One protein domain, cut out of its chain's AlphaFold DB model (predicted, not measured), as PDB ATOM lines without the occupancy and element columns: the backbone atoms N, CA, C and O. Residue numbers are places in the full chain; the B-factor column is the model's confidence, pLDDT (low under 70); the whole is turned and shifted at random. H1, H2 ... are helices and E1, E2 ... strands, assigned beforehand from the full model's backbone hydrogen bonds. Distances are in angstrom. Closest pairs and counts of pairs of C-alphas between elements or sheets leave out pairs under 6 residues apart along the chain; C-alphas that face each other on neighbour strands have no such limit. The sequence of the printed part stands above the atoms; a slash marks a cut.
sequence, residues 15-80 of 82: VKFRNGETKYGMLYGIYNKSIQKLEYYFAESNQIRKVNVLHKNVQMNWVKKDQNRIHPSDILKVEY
ATOM      1  N   VAL A  15     207.891 170.727 155.277       88.88
ATOM      2  CA  VAL A  15     208.003 169.302 154.973       88.88
ATOM      3  C   VAL A  15     209.330 168.798 155.531       88.88
ATOM      4  O   VAL A  15     210.391 169.322 155.184       88.88
ATOM      5  N   LYS A  16     209.269 167.806 156.423       91.00
ATOM      6  CA  LYS A  16     210.447 167.101 156.943       91.00
ATOM      7  C   LYS A  16     210.678 165.841 156.118       91.00
ATOM      8  O   LYS A  16     209.764 165.026 155.982       91.00
ATOM      9  N   PHE A  17     211.899 165.675 155.626       90.75
ATOM     10  CA  PHE A  17     212.303 164.569 154.772       90.75
ATOM     11  C   PHE A  17     213.128 163.515 155.527       90.75
ATOM     12  O   PHE A  17     213.685 163.765 156.598       90.75
ATOM     13  N   ARG A  18     213.186 162.304 154.965       89.94
ATOM     14  CA  ARG A  18     213.832 161.121 155.554       89.94
ATOM     15  C   ARG A  18     215.360 161.203 155.584       89.94
ATOM     16  O   ARG A  18     215.977 160.571 156.431       89.94
ATOM     17  N   ASN A  19     215.948 162.039 154.729       87.94
ATOM     18  CA  ASN A  19     217.360 162.434 154.768       87.94
ATOM     19  C   ASN A  19     217.697 163.414 155.919       87.94
ATOM     20  O   ASN A  19     218.846 163.816 156.059       87.94
ATOM     21  N   GLY A  20     216.709 163.821 156.727       87.31
ATOM     22  CA  GLY A  20     216.868 164.779 157.825       87.31
ATOM     23  C   GLY A  20     216.628 166.240 157.434       87.31
ATOM     24  O   GLY A  20     216.413 167.065 158.324       87.31
ATOM     25  N   GLU A  21     216.586 166.569 156.137       88.88
ATOM     26  CA  GLU A  21     216.273 167.924 155.677       88.88
ATOM     27  C   GLU A  21     214.870 168.356 156.121       88.88
ATOM     28  O   GLU A  21     213.952 167.555 156.318       88.88
ATOM     29  N   THR A  22     214.673 169.663 156.272       89.12
ATOM     30  CA  THR A  22     213.354 170.234 156.544       89.12
ATOM     31  C   THR A  22     213.186 171.524 155.758       89.12
ATOM     32  O   THR A  22     213.886 172.505 156.005       89.12
ATOM     33  N   LYS A  23     212.264 171.510 154.796       87.44
ATOM     34  CA  LYS A  23     212.112 172.537 153.759       87.44
ATOM     35  C   LYS A  23     210.705 173.124 153.784       87.44
ATOM     36  O   LYS A  23     209.780 172.502 154.290       87.44
ATOM     37  N   TYR A  24     210.529 174.317 153.227       86.75
ATOM     38  CA  TYR A  24     209.230 174.994 153.141       86.75
ATOM     39  C   TYR A  24     208.825 175.054 151.673       86.75
ATOM     40  O   TYR A  24     209.583 175.614 150.882       86.75
ATOM     41  N   GLY A  25     207.665 174.533 151.277       84.31
ATOM     42  CA  GLY A  25     207.309 174.455 149.854       84.31
ATOM     43  C   GLY A  25     205.914 173.899 149.577       84.31
ATOM     44  O   GLY A  25     205.112 173.747 150.491       84.31
ATOM     45  N   MET A  26     205.617 173.601 148.312       84.31
ATOM     46  CA  MET A  26     204.372 172.942 147.894       84.31
ATOM     47  C   MET A  26     204.640 171.536 147.361       84.31
ATOM     48  O   MET A  26     205.566 171.319 146.579       84.31
ATOM     49  N   LEU A  27     203.779 170.602 147.764       82.75
ATOM     50  CA  LEU A  27     203.707 169.244 147.233       82.75
ATOM     51  C   LEU A  27     202.732 169.206 146.050       82.75
ATOM     52  O   LEU A  27     201.616 169.715 146.147       82.75
ATOM     53  N   TYR A  28     203.140 168.572 144.953       82.12
ATOM     54  CA  TYR A  28     202.343 168.400 143.740       82.12
ATOM     55  C   TYR A  28     202.241 166.912 143.401       82.12
ATOM     56  O   TYR A  28     203.252 166.275 143.112       82.12
ATOM     57  N   GLY A  29     201.022 166.371 143.385       83.69
ATOM     58  CA  GLY A  29     200.722 165.100 142.722       83.69
ATOM     59  C   GLY A  29     200.304 165.364 141.275       83.69
ATOM     60  O   GLY A  29     199.388 166.150 141.035       83.69
ATOM     61  N   ILE A  30     200.970 164.735 140.306       83.06
ATOM     62  CA  ILE A  30     200.690 164.895 138.875       83.06
ATOM     63  C   ILE A  30     200.514 163.517 138.236       83.06
ATOM     64  O   ILE A  30     201.463 162.739 138.153       83.06
ATOM     65  N   TYR A  31     199.307 163.205 137.762       83.19
ATOM     66  CA  TYR A  31     199.050 161.937 137.078       83.19
ATOM     67  C   TYR A  31     199.710 161.923 135.693       83.19
ATOM     68  O   TYR A  31     199.366 162.714 134.812       83.19
ATOM     69  N   ASN A  32     200.668 161.020 135.498       83.00
ATOM     70  CA  ASN A  32     201.353 160.822 134.232       83.00
ATOM     71  C   ASN A  32     200.641 159.725 133.434       83.00
ATOM     72  O   ASN A  32     200.794 158.534 133.710       83.00
ATOM     73  N   LYS A  33     199.863 160.150 132.431       86.56
ATOM     74  CA  LYS A  33     199.067 159.262 131.571       86.56
ATOM     75  C   LYS A  33     199.920 158.211 130.847       86.56
ATOM     76  O   LYS A  33     199.471 157.079 130.725       86.56
ATOM     77  N   SER A  34     201.137 158.557 130.421       87.50
ATOM     78  CA  SER A  34     201.997 157.681 129.609       87.50
ATOM     79  C   SER A  34     202.513 156.456 130.368       87.50
ATOM     80  O   SER A  34     202.740 155.418 129.761       87.50
ATOM     81  N   ILE A  35     202.673 156.565 131.692       87.62
ATOM     82  CA  ILE A  35     203.073 155.453 132.579       87.62
ATOM     83  C   ILE A  35     201.954 155.025 133.545       87.62
ATOM     84  O   ILE A  35     202.205 154.238 134.455       87.62
ATOM     85  N   GLN A  36     200.748 155.580 133.371       89.94
ATOM     86  CA  GLN A  36     199.542 155.363 134.183       89.94
ATOM     87  C   GLN A  36     199.764 155.468 135.708       89.94
ATOM     88  O   GLN A  36     199.174 154.731 136.495       89.94
ATOM     89  N   LYS A  37     200.644 156.381 136.146       86.25
ATOM     90  CA  LYS A  37     201.072 156.506 137.552       86.25
ATOM     91  C   LYS A  37     201.040 157.950 138.037       86.25
ATOM     92  O   LYS A  37     201.266 158.890 137.276       86.25
ATOM     93  N   LEU A  38     200.781 158.117 139.331       84.25
ATOM     94  CA  LEU A  38     200.838 159.403 140.018       84.25
ATOM     95  C   LEU A  38     202.292 159.721 140.397       84.25
ATOM     96  O   LEU A  38     202.912 158.988 141.165       84.25
ATOM     97  N   GLU A  39     202.838 160.795 139.833       85.75
ATOM     98  CA  GLU A  39     204.193 161.274 140.110       85.75
ATOM     99  C   GLU A  39     204.146 162.430 141.111       85.75
ATOM    100  O   GLU A  39     203.275 163.295 141.020       85.75
ATOM    101  N   TYR A  40     205.083 162.450 142.060       85.88
ATOM    102  CA  TYR A  40     205.108 163.423 143.149       85.88
ATOM    103  C   TYR A  40     206.319 164.345 143.035       85.88
ATOM    104  O   TYR A  40     207.427 163.908 142.721       85.88
ATOM    105  N   TYR A  41     206.092 165.628 143.306       86.62
ATOM    106  CA  TYR A  41     207.109 166.670 143.250       86.62
ATOM    107  C   TYR A  41     206.986 167.608 144.452       86.62
ATOM    108  O   TYR A  41     205.882 167.843 144.947       86.62
ATOM    109  N   PHE A  42     208.103 168.181 144.892       86.19
ATOM    110  CA  PHE A  42     208.149 169.188 145.950       86.19
ATOM    111  C   PHE A  42     208.944 170.406 145.488       86.19
ATOM    112  O   PHE A  42     210.152 170.316 145.306       86.19
ATOM    113  N   ALA A  43     208.273 171.544 145.323       84.44
ATOM    114  CA  ALA A  43     208.934 172.796 144.973       84.44
ATOM    115  C   ALA A  43     209.111 173.674 146.217       84.44
ATOM    116  O   ALA A  43     208.147 173.965 146.931       84.44
ATOM    117  N   GLU A  44     210.337 174.120 146.466       83.31
ATOM    118  CA  GLU A  44     210.686 174.985 147.587       83.31
ATOM    119  C   GLU A  44     210.125 176.405 147.409       83.31
ATOM    120  O   GLU A  44     210.090 176.966 146.314       83.31
ATOM    121  N   SER A  45     209.766 177.049 148.520       78.19
ATOM    122  CA  SER A  45     209.202 178.409 148.560       78.19
ATOM    123  C   SER A  45     210.075 179.428 147.824       78.19
ATOM    124  O   SER A  45     209.560 180.350 147.196       78.19
ATOM    125  N   ASN A  46     211.400 179.267 147.895       75.75
ATOM    126  CA  ASN A  46     212.362 180.149 147.237       75.75
ATOM    127  C   ASN A  46     212.415 179.934 145.722       75.75
ATOM    128  O   ASN A  46     212.619 180.899 144.989       75.75
ATOM    129  N   GLN A  47     212.203 178.702 145.249       75.56
ATOM    130  CA  GLN A  47     212.052 178.424 143.825       75.56
ATOM    131  C   GLN A  47     210.731 179.026 143.323       75.56
ATOM    132  O   GLN A  47     210.745 179.858 142.422       75.56
ATOM    133  N   ILE A  48     209.604 178.716 143.981       74.38
ATOM    134  CA  ILE A  48     208.271 179.198 143.574       74.38
ATOM    135  C   ILE A  48     208.208 180.738 143.546       74.38
ATOM    136  O   ILE A  48     207.610 181.308 142.641       74.38
ATOM    137  N   ARG A  49     208.869 181.433 144.485       69.31
ATOM    138  CA  ARG A  49     208.961 182.909 144.499       69.31
ATOM    139  C   ARG A  49     209.764 183.511 143.339       69.31
ATOM    140  O   ARG A  49     209.511 184.657 142.990       69.31
ATOM    141  N   LYS A  50     210.733 182.786 142.768       66.88
ATOM    142  CA  LYS A  50     211.521 183.240 141.603       66.88
ATOM    143  C   LYS A  50     210.782 183.034 140.277       66.88
ATOM    144  O   LYS A  50     211.135 183.642 139.270       66.88
ATOM    145  N   VAL A  51     209.762 182.180 140.269       65.44
ATOM    146  CA  VAL A  51     208.994 181.788 139.084       65.44
ATOM    147  C   VAL A  51     207.916 182.842 138.821       65.44
ATOM    148  O   VAL A  51     206.775 182.725 139.260       65.44
ATOM    149  N   ASN A  52     208.306 183.907 138.115       58.47
ATOM    150  CA  ASN A  52     207.454 185.053 137.778       58.47
ATOM    151  C   ASN A  52     206.428 184.704 136.674       58.47
ATOM    152  O   ASN A  52     206.524 185.165 135.538       58.47
ATOM    153  N   VAL A  53     205.498 183.795 136.984       58.47
ATOM    154  CA  VAL A  53     204.648 183.103 136.006       58.47
ATOM    155  C   VAL A  53     203.180 183.154 136.431       58.47
ATOM    156  O   VAL A  53     202.766 182.501 137.384       58.47
ATOM    157  N   LEU A  54     202.374 183.885 135.659       55.16
ATOM    158  CA  LEU A  54     200.956 184.154 135.940       55.16
ATOM    159  C   LEU A  54     200.021 182.934 135.788       55.16
ATOM    160  O   LEU A  54     198.865 182.993 136.204       55.16
ATOM    161  N   HIS A  55     200.486 181.824 135.198       57.03
ATOM    162  CA  HIS A  55     199.636 180.682 134.843       57.03
ATOM    163  C   HIS A  55     200.079 179.356 135.481       57.03
ATOM    164  O   HIS A  55     201.154 178.821 135.203       57.03
ATOM    165  N   LYS A  56     199.163 178.762 136.259       56.03
ATOM    166  CA  LYS A  56     199.317 177.495 137.002       56.03
ATOM    167  C   LYS A  56     199.826 176.317 136.152       56.03
ATOM    168  O   LYS A  56     200.631 175.523 136.627       56.03
ATOM    169  N   ASN A  57     199.428 176.223 134.882       57.31
ATOM    170  CA  ASN A  57     199.891 175.152 133.985       57.31
ATOM    171  C   ASN A  57     201.394 175.267 133.665       57.31
ATOM    172  O   ASN A  57     202.100 174.262 133.600       57.31
ATOM    173  N   VAL A  58     201.900 176.494 133.511       53.78
ATOM    174  CA  VAL A  58     203.324 176.753 133.257       53.78
ATOM    175  C   VAL A  58     204.137 176.523 134.535       53.78
ATOM    176  O   VAL A  58     205.209 175.927 134.465       53.78
ATOM    177  N   GLN A  59     203.585 176.866 135.705       64.81
ATOM    178  CA  GLN A  59     204.152 176.507 137.012       64.81
ATOM    179  C   GLN A  59     204.356 174.984 137.146       64.81
ATOM    180  O   GLN A  59     205.436 174.551 137.535       64.81
ATOM    181  N   MET A  60     203.378 174.153 136.762       65.81
ATOM    182  CA  MET A  60     203.515 172.685 136.827       65.81
ATOM    183  C   MET A  60     204.572 172.132 135.855       65.81
ATOM    184  O   MET A  60     205.325 171.228 136.218       65.81
ATOM    185  N   ASN A  61     204.674 172.688 134.643       68.75
ATOM    186  CA  ASN A  61     205.728 172.314 133.691       68.75
ATOM    187  C   ASN A  61     207.125 172.737 134.170       68.75
ATOM    188  O   ASN A  61     208.091 172.016 133.929       68.75
ATOM    189  N   TRP A  62     207.234 173.870 134.866       71.94
ATOM    190  CA  TRP A  62     208.469 174.303 135.512       71.94
ATOM    191  C   TRP A  62     208.879 173.351 136.656       71.94
ATOM    192  O   TRP A  62     209.993 172.833 136.628       71.94
ATOM    193  N   VAL A  63     207.964 173.000 137.575       72.19
ATOM    194  CA  VAL A  63     208.236 172.044 138.675       72.19
ATOM    195  C   VAL A  63     208.807 170.716 138.156       72.19
ATOM    196  O   VAL A  63     209.705 170.155 138.782       72.19
ATOM    197  N   LYS A  64     208.327 170.235 136.999       70.44
ATOM    198  CA  LYS A  64     208.835 169.017 136.345       70.44
ATOM    199  C   LYS A  64     210.244 169.146 135.757       70.44
ATOM    200  O   LYS A  64     210.940 168.135 135.696       70.44
ATOM    201  N   LYS A  65     210.646 170.331 135.285       69.44
ATOM    202  CA  LYS A  65     211.958 170.560 134.652       69.44
ATOM    203  C   LYS A  65     213.081 170.683 135.676       69.44
ATOM    204  O   LYS A  65     214.132 170.082 135.484       69.44
ATOM    205  N   ASP A  66     212.825 171.364 136.788       64.94
ATOM    206  CA  ASP A  66     213.801 171.639 137.853       64.94
ATOM    207  C   ASP A  66     214.094 170.412 138.754       64.94
ATOM    208  O   ASP A  66     214.445 170.554 139.919       64.94
ATOM    209  N   GLN A  67     213.918 169.191 138.232       68.81
ATOM    210  CA  GLN A  67     214.213 167.899 138.876       68.81
ATOM    211  C   GLN A  67     213.589 167.665 140.270       68.81
ATOM    212  O   GLN A  67     213.951 166.711 140.951       68.81
ATOM    213  N   ASN A  68     212.580 168.451 140.660       80.44
ATOM    214  CA  ASN A  68     211.924 168.448 141.977       80.44
ATOM    215  C   ASN A  68     211.105 167.174 142.314       80.44
ATOM    216  O   ASN A  68     210.167 167.235 143.110       80.44
ATOM    217  N   ARG A  69     211.378 166.031 141.672       85.00
ATOM    218  CA  ARG A  69     210.695 164.748 141.899       85.00
ATOM    219  C   ARG A  69     211.086 164.190 143.268       85.00
ATOM    220  O   ARG A  69     212.263 164.159 143.607       85.00
ATOM    221  N   ILE A  70     210.107 163.683 144.008       87.69
ATOM    222  CA  ILE A  70     210.304 162.998 145.294       87.69
ATOM    223  C   ILE A  70     209.496 161.698 145.329       87.69
ATOM    224  O   ILE A  70     208.522 161.555 144.583       87.69
ATOM    225  N   HIS A  71     209.837 160.767 146.220       88.75
ATOM    226  CA  HIS A  71     208.938 159.669 146.565       88.75
ATOM    227  C   HIS A  71     208.161 160.018 147.851       88.75
ATOM    228  O   HIS A  71     208.725 160.597 148.780       88.75
ATOM    229  N   PRO A  72     206.863 159.667 147.969       84.69
ATOM    230  CA  PRO A  72     206.103 159.897 149.204       84.69
ATOM    231  C   PRO A  72     206.718 159.230 150.445       84.69
ATOM    232  O   PRO A  72     206.569 159.746 151.547       84.69
ATOM    233  N   SER A  73     207.457 158.129 150.257       88.44
ATOM    234  CA  SER A  73     208.264 157.432 151.275       88.44
ATOM    235  C   SER A  73     209.356 158.282 151.926       88.44
ATOM    236  O   SER A  73     209.905 157.896 152.962       88.44
ATOM    237  N   ASP A  74     209.700 159.402 151.296       88.00
ATOM    238  CA  ASP A  74     210.775 160.290 151.714       88.00
ATOM    239  C   ASP A  74     210.228 161.404 152.615       88.00
ATOM    240  O   ASP A  74     211.003 162.083 153.280       88.00
ATOM    241  N   ILE A  75     208.902 161.584 152.670       88.75
ATOM    242  CA  ILE A  75     208.222 162.548 153.536       88.75
ATOM    243  C   ILE A  75     207.972 161.901 154.902       88.75
ATOM    244  O   ILE A  75     207.214 160.942 155.016       88.75
ATOM    245  N   LEU A  76     208.561 162.460 155.960       91.12
ATOM    246  CA  LEU A  76     208.297 162.042 157.342       91.12
ATOM    247  C   LEU A  76     207.149 162.823 157.990       91.12
ATOM    248  O   LEU A  76     206.435 162.284 158.832       91.12
ATOM    249  N   LYS A  77     206.997 164.110 157.657       87.75
ATOM    250  CA  LYS A  77     205.950 164.973 158.222       87.75
ATOM    251  C   LYS A  77     205.665 166.165 157.314       87.75
ATOM    252  O   LYS A  77     206.594 166.745 156.754       87.75
ATOM    253  N   VAL A  78     204.398 166.569 157.246       85.81
ATOM    254  CA  VAL A  78     203.956 167.846 156.673       85.81
ATOM    255  C   VAL A  78     203.329 168.673 157.795       85.81
ATOM    256  O   VAL A  78     202.395 168.224 158.455       85.81
ATOM    257  N   GLU A  79     203.863 169.865 158.033       84.94
ATOM    258  CA  GLU A  79     203.397 170.822 159.034       84.94
ATOM    259  C   GLU A  79     202.816 172.042 158.312       84.94
ATOM    260  O   GLU A  79     203.548 172.862 157.750       84.94
ATOM    261  N   TYR A  80     201.489 172.162 158.315       75.44
ATOM    262  CA  TYR A  80     200.817 173.402 157.945       75.44
ATOM    263  C   TYR A  80     200.901 174.362 159.131       75.44
ATOM    264  O   TYR A  80     200.531 174.008 160.249       75.44
TER     265      TYR A  80
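AT A GLANCE: This is residues 15 to 80 of the 82 residues of an uncharacterized protein of Flavobacteriales bacterium (UniProt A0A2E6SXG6). A long hairpin, E2 and E3, makes one side of a single curled sheet, with E3 at its edge; E2 bends by 70 degrees at residue 25, and its early part, residues 22 to 23, pairs with E1, which has E4 on its other side. H2 packs across the hairpin, and residues 32 to 37 stick out. The 66 printed residues are mixed, ordered E1 E2 E3 H1 H2 E4, with antiparallel sheet E3 E2 E1 E4; the whole is compact, radius of gyration of the C-alphas 12.4 A, spanning 31 by 31 by 20 A.

HOW THE PARTS SIT: Start at E1, residues 15 to 17, a hairpin with E2, residues 22 to 32: N 15 and O 23 are 2.8 A apart. E2 and E3, residues 37 to 44, form the next hairpin, N 28 to O 41 2.8 A; E1 E2 E3 are a meander, antiparallel neighbours in turn. H1, residues 45 to 50, only grazes the sheet. H2, residues 56 to 65, runs across E3 at 88 degrees on the local plane; their closest C-alphas, Ala 43 and Val 63, are 6.4 A apart. E4, residues 75 to 79, is antiparallel to E1, N 16 to O 77 2.9 A. In H1 and H2 every O i to N i+4 pair is within hydrogen-bond range.

IN THESE COORDINATES: Find C-alpha 15 at (208.003, 169.302, 154.973). E2 runs 27.0 A, E3 23.1 A and H2 14.6 A; E4 ends at C-alpha 79, (203.397, 170.822, 159.034).

THE WHOLE: The printed part has no cut, and no link is long. Look for low confidence, pLDDT under 70, at residues 49 to 61 and 65 to 67.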